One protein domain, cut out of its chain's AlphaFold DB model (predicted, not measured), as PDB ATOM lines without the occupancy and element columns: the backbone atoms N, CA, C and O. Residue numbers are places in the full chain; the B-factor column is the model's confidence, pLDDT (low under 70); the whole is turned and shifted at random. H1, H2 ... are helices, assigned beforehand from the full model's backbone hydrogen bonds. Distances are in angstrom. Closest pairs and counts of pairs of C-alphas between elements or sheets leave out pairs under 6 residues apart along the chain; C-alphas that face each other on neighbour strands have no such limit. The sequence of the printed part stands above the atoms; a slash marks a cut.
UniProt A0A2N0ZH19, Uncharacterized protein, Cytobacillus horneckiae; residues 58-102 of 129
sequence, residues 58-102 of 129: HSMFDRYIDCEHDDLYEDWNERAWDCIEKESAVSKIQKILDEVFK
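AT A GLANCE: This is residues 58 to 102 of the 129 residues of an uncharacterized protein of Cytobacillus horneckiae (UniProt A0A2N0ZH19). Two helices, H1 and H2, fold back on each other as a helical hairpin, and a third, H3, turns away from the end of H2 at a wide corner and runs out past the start of H1 as an arm. The hairpin is loosely formed: H1 touches H2 near their shared link, and H3 is near both helices at its own start, while its far part, residues 95 to 100, sticks out together with residues 101 and 102. The printed part has 45 residues with three named helices, in the order H1, H2, H3, and no named strand; its class is all helix. The whole is loose, with a radius of gyration of the C-alphas of 12.1 A, and flat, spanning 38 by 20 by 9 A.

HOW THE PARTS SIT: Begin with H1, residues 58 to 69, which shares with H3 the greatest length, 12 residues. Look at residues 65 to 69, the part of H1 that touches H2, residues 76 to 86; the closest C-alphas, those of Ile 65 and Asn 77, are 6.2 A apart. H1 and H2 form a helical hairpin, running opposite ways at a shallow tilt of 32 degrees. Then go to the other end of H1, where it is close to but not clearly touching H3, residues 89 to 100. Their closest C-alphas, those of His 58 and Val 90, are 5.9 A apart, and the two helices run opposite ways at a steep tilt of 57 degrees. H2 and H3 are also close but not clearly touching, with the C-alphas of Ile 84 and Val 90 the closest at 7.0 A. They run the same way at a steep tilt of 69 degrees, only just short of about perpendicular. In H1, H2 and H3 every O i to N i+4 pair is within hydrogen-bond range.

IN THESE COORDINATES: Find C-alpha 58 at (99.079, 136.742, 149.650); from there H1 runs 16.3 A to C-alpha 69. H2 begins at C-alpha 76, at (97.174, 151.504, 141.273), and runs 15.5 A to C-alpha 86. H3 runs 16.5 A from C-alpha 89 to C-alpha 100, at (105.131, 121.912, 145.638).

THE WHOLE: The C-alphas of Tyr 73 and Lys 102 are the two farthest apart, at 38.5 A. Residues 70 to 75 stand free, and so do residues 95 to 102, of which 95 to 100 belong to H3. Without these stretches the body spans 23 by 16 by 8 A. The link from H1 to H2 is short, with 6 residues, and the link from H2 to H3 is tight, with 2. The printed part has no cut. Its mean pLDDT is 93.5, and no printed residue is under 70.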
ATOM      1  N   HIS A  58      99.509 135.367 149.395       97.69
ATOM      2  CA  HIS A  58      99.079 136.742 149.650       97.69
ATOM      3  C   HIS A  58     100.299 137.642 149.847       97.69
ATOM      4  O   HIS A  58     100.493 138.583 149.082       97.69
ATOM      5  N   SER A  59     101.191 137.261 150.768       97.06
ATOM      6  CA  SER A  59     102.466 137.956 150.986       97.06
ATOM      7  C   SER A  59     103.327 138.052 149.719       97.06
ATOM      8  O   SER A  59     104.087 139.006 149.560       97.06
ATOM      9  N   MET A  60     103.253 137.068 148.814       96.38
ATOM     10  CA  MET A  60     103.949 137.136 147.522       96.38
ATOM     11  C   MET A  60     103.390 138.237 146.617       96.38
ATOM     12  O   MET A  60     104.173 138.957 145.998       96.38
ATOM     13  N   PHE A  61     102.065 138.368 146.531       96.62
ATOM     14  CA  PHE A  61     101.428 139.429 145.755       96.62
ATOM     15  C   PHE A  61     101.624 140.803 146.386       96.62
ATOM     16  O   PHE A  61     101.979 141.721 145.654       96.62
ATOM     17  N   ASP A  62     101.480 140.924 147.712       95.00
ATOM     18  CA  ASP A  62     101.742 142.174 148.441       95.00
ATOM     19  C   ASP A  62     103.143 142.688 148.121       95.00
ATOM     20  O   ASP A  62     103.303 143.789 147.610       95.00
ATOM     21  N   ARG A  63     104.163 141.841 148.314       94.94
ATOM     22  CA  ARG A  63     105.555 142.217 148.039       94.94
ATOM     23  C   ARG A  63     105.777 142.621 146.591       94.94
ATOM     24  O   ARG A  63     106.549 143.536 146.339       94.94
ATOM     25  N   TYR A  64     105.148 141.929 145.642       93.81
ATOM     26  CA  TYR A  64     105.275 142.281 144.233       93.81
ATOM     27  C   TYR A  64     104.647 143.648 143.941       93.81
ATOM     28  O   TYR A  64     105.298 144.493 143.341       93.81
ATOM     29  N   ILE A  65     103.420 143.885 144.408       93.25
ATOM     30  CA  ILE A  65     102.714 145.158 144.223       93.25
ATOM     31  C   ILE A  65     103.481 146.302 144.890       93.25
ATOM     32  O   ILE A  65     103.692 147.326 144.247       93.25
ATOM     33  N   ASP A  66     103.950 146.109 146.124       90.12
ATOM     34  CA  ASP A  66     104.736 147.097 146.867       90.12
ATOM     35  C   ASP A  66     106.038 147.453 146.135       90.12
ATOM     36  O   ASP A  66     106.409 148.621 146.070       90.12
ATOM     37  N   CYS A  67     106.724 146.465 145.545       89.44
ATOM     38  CA  CYS A  67     107.946 146.703 144.775       89.44
ATOM     39  C   CYS A  67     107.715 147.485 143.473       89.44
ATOM     40  O   CYS A  67     108.631 148.158 143.014       89.44
ATOM     41  N   GLU A  68     106.530 147.386 142.872       87.88
ATOM     42  CA  GLU A  68     106.192 148.088 141.625       87.88
ATOM     43  C   GLU A  68     105.532 149.457 141.880       87.88
ATOM     44  O   GLU A  68     105.458 150.292 140.981       87.88
ATOM     45  N   HIS A  69     105.039 149.702 143.098       79.06
ATOM     46  CA  HIS A  69     104.207 150.860 143.426       79.06
ATOM     47  C   HIS A  69     104.925 152.213 143.273       79.06
ATOM     48  O   HIS A  69     104.281 153.198 142.917       79.06
ATOM     49  N   ASP A  70     106.241 152.271 143.502       76.44
ATOM     50  CA  ASP A  70     107.008 153.529 143.555       76.44
ATOM     51  C   ASP A  70     106.961 154.355 142.252       76.44
ATOM     52  O   ASP A  70     107.079 155.581 142.297       76.44
ATOM     53  N   ASP A  71     106.736 153.712 141.102       76.19
ATOM     54  CA  ASP A  71     106.711 154.357 139.781       76.19
ATOM     55  C   ASP A  71     105.291 154.534 139.205       76.19
ATOM     56  O   ASP A  71     105.118 154.945 138.048       76.19
ATOM     57  N   LEU A  72     104.253 154.215 139.983       87.12
ATOM     58  CA  LEU A  72     102.879 154.111 139.497       87.12
ATOM     59  C   LEU A  72     101.957 155.172 140.102       87.12
ATOM     60  O   LEU A  72     102.284 155.887 141.047       87.12
ATOM     61  N   TYR A  73     100.803 155.352 139.463       85.44
ATOM     62  CA  TYR A  73      99.834 156.360 139.875       85.44
ATOM     63  C   TYR A  73      99.093 155.929 141.150       85.44
ATOM     64  O   TYR A  73      98.944 154.739 141.420       85.44
ATOM     65  N   GLU A  74      98.601 156.915 141.901       83.31
ATOM     66  CA  GLU A  74      97.800 156.725 143.120       83.31
ATOM     67  C   GLU A  74      96.649 155.721 142.895       83.31
ATOM     68  O   GLU A  74      96.018 155.713 141.833       83.31
ATOM     69  N   ASP A  75      96.405 154.850 143.875       89.62
ATOM     70  CA  ASP A  75      95.415 153.756 143.858       89.62
ATOM     71  C   ASP A  75      95.681 152.627 142.844       89.62
ATOM     72  O   ASP A  75      94.836 151.750 142.625       89.62
ATOM     73  N   TRP A  76      96.842 152.606 142.179       93.75
ATOM     74  CA  TRP A  76      97.174 151.504 141.273       93.75
ATOM     75  C   TRP A  76      97.225 150.150 141.997       93.75
ATOM     76  O   TRP A  76      96.740 149.153 141.458       93.75
ATOM     77  N   ASN A  77      97.758 150.116 143.219       91.56
ATOM     78  CA  ASN A  77      97.817 148.924 144.068       91.56
ATOM     79  C   ASN A  77      96.426 148.335 144.350       91.56
ATOM     80  O   ASN A  77      96.249 147.123 144.244       91.56
ATOM     81  N   GLU A  78      95.431 149.176 144.645       93.38
ATOM     82  CA  GLU A  78      94.049 148.734 144.871       93.38
ATOM     83  C   GLU A  78      93.475 148.082 143.610       93.38
ATOM     84  O   GLU A  78      92.923 146.984 143.655       93.38
ATOM     85  N   ARG A  79      93.700 148.694 142.441       94.38
ATOM     86  CA  ARG A  79      93.255 148.134 141.152       94.38
ATOM     87  C   ARG A  79      93.966 146.828 140.798       94.38
ATOM     88  O   ARG A  79      93.369 145.952 140.165       94.38
ATOM     89  N   ALA A  80      95.243 146.704 141.150       94.19
ATOM     90  CA  ALA A  80      95.991 145.464 140.982       94.19
ATOM     91  C   ALA A  80      95.383 144.348 141.850       94.19
ATOM     92  O   ALA A  80      95.132 143.250 141.343       94.19
ATOM     93  N   TRP A  81      95.057 144.655 143.108       95.75
ATOM     94  CA  TRP A  81      94.370 143.740 144.020       95.75
ATOM     95  C   TRP A  81      92.978 143.340 143.529       95.75
ATOM     96  O   TRP A  81      92.691 142.144 143.474       95.75
ATOM     97  N   ASP A  82      92.173 144.284 143.034       96.62
ATOM     98  CA  ASP A  82      90.868 143.990 142.422       96.62
ATOM     99  C   ASP A  82      90.983 142.930 141.315       96.62
ATOM    100  O   ASP A  82      90.159 142.017 141.201       96.62
ATOM    101  N   CYS A  83      92.024 143.025 140.481       95.81
ATOM    102  CA  CYS A  83      92.261 142.064 139.406       95.81
ATOM    103  C   CYS A  83      92.651 140.677 139.947       95.81
ATOM    104  O   CYS A  83      92.168 139.659 139.440       95.81
ATOM    105  N   ILE A  84      93.503 140.627 140.973       96.12
ATOM    106  CA  ILE A  84      93.961 139.391 141.624       96.12
ATOM    107  C   ILE A  84      92.795 138.671 142.315       96.12
ATOM    108  O   ILE A  84      92.633 137.453 142.157       96.12
ATOM    109  N   GLU A  85      91.971 139.413 143.056       95.12
ATOM    110  CA  GLU A  85      90.820 138.886 143.789       95.12
ATOM    111  C   GLU A  85      89.736 138.370 142.849       95.12
ATOM    112  O   GLU A  85      89.249 137.245 143.017       95.12
ATOM    113  N   LYS A  86      89.410 139.144 141.806       95.75
ATOM    114  CA  LYS A  86      88.408 138.775 140.801       95.75
ATOM    115  C   LYS A  86      88.694 137.418 140.160       95.75
ATOM    116  O   LYS A  86      87.772 136.639 139.927       95.75
ATOM    117  N   GLU A  87      89.965 137.111 139.911       95.06
ATOM    118  CA  GLU A  87      90.391 135.834 139.330       95.06
ATOM    119  C   GLU A  87      90.702 134.755 140.378       95.06
ATOM    120  O   GLU A  87      91.108 133.639 140.025       95.06
ATOM    121  N   SER A  88      90.512 135.048 141.669       96.06
ATOM    122  CA  SER A  88      90.853 134.168 142.794       96.06
ATOM    123  C   SER A  88      92.303 133.668 142.736       96.06
ATOM    124  O   SER A  88      92.591 132.524 143.114       96.06
ATOM    125  N   ALA A  89      93.218 134.498 142.222       97.12
ATOM    126  CA  ALA A  89      94.584 134.095 141.903       97.12
ATOM    127  C   ALA A  89      95.364 133.658 143.152       97.12
ATOM    128  O   ALA A  89      96.033 132.627 143.097       97.12
ATOM    129  N   VAL A  90      95.178 134.340 144.293       97.88
ATOM    130  CA  VAL A  90      95.758 133.954 145.598       97.88
ATOM    131  C   VAL A  90      95.467 132.489 145.912       97.88
ATOM    132  O   VAL A  90      96.383 131.702 146.115       97.88
ATOM    133  N   SER A  91      94.194 132.080 145.861       97.81
ATOM    134  CA  SER A  91      93.795 130.706 146.197       97.81
ATOM    135  C   SER A  91      94.352 129.657 145.227       97.81
ATOM    136  O   SER A  91      94.655 128.532 145.625       97.81
ATOM    137  N   LYS A  92      94.478 130.008 143.940       98.12
ATOM    138  CA  LYS A  92      95.000 129.113 142.902       98.12
ATOM    139  C   LYS A  92      96.501 128.909 143.078       98.12
ATOM    140  O   LYS A  92      96.964 127.774 143.024       98.12
ATOM    141  N   ILE A  93      97.237 129.991 143.321       98.06
ATOM    142  CA  ILE A  93      98.681 129.945 143.549       98.06
ATOM    143  C   ILE A  93      98.986 129.270 144.883       98.06
ATOM    144  O   ILE A  93      99.849 128.401 144.907       98.06
ATOM    145  N   GLN A  94      98.236 129.564 145.950       98.38
ATOM    146  CA  GLN A  94      98.434 128.912 147.245       98.38
ATOM    147  C   GLN A  94      98.350 127.387 147.125       98.38
ATOM    148  O   GLN A  94      99.238 126.696 147.599       98.38
ATOM    149  N   LYS A  95      97.369 126.852 146.388       98.25
ATOM    150  CA  LYS A  95      97.272 125.401 146.143       98.25
ATOM    151  C   LYS A  95      98.497 124.821 145.435       98.25
ATOM    152  O   LYS A  95      98.884 123.692 145.719       98.25
ATOM    153  N   ILE A  96      99.085 125.565 144.497       98.06
ATOM    154  CA  ILE A  96     100.317 125.147 143.815       98.06
ATOM    155  C   ILE A  96     101.483 125.158 144.807       98.06
ATOM    156  O   ILE A  96     102.246 124.196 144.846       98.06
ATOM    157  N   LEU A  97     101.605 126.210 145.620       97.69
ATOM    158  CA  LEU A  97     102.642 126.320 146.645       97.69
ATOM    159  C   LEU A  97     102.524 125.190 147.675       97.69
ATOM    160  O   LEU A  97     103.520 124.529 147.953       97.69
ATOM    161  N   ASP A  98     101.320 124.911 148.167       97.06
ATOM    162  CA  ASP A  98     101.053 123.837 149.124       97.06
ATOM    163  C   ASP A  98     101.458 122.467 148.562       97.06
ATOM    164  O   ASP A  98     102.067 121.665 149.265       97.06
ATOM    165  N   GLU A  99     101.168 122.197 147.285       97.19
ATOM    166  CA  GLU A  99     101.529 120.930 146.638       97.19
ATOM    167  C   GLU A  99     103.041 120.811 146.393       97.19
ATOM    168  O   GLU A  99     103.631 119.756 146.642       97.19
ATOM    169  N   VAL A 100     103.686 121.885 145.924       96.81
ATOM    170  CA  VAL A 100     105.131 121.912 145.638       96.81
ATOM    171  C   VAL A 100     105.953 121.817 146.926       96.81
ATOM    172  O   VAL A 100     106.945 121.089 146.973       96.81
ATOM    173  N   PHE A 101     105.523 122.504 147.984       96.19
ATOM    174  CA  PHE A 101     106.217 122.594 149.269       96.19
ATOM    175  C   PHE A 101     105.583 121.718 150.361       96.19
ATOM    176  O   PHE A 101     105.777 121.953 151.553       96.19
ATOM    177  N   LYS A 102     104.858 120.658 149.981       94.19
ATOM    178  CA  LYS A 102     104.261 119.714 150.944       94.19
ATOM    179  C   LYS A 102     105.296 118.997 151.815       94.19
ATOM    180  O   LYS A 102     105.006 118.622 152.950       94.19
TER     181      LYS A 102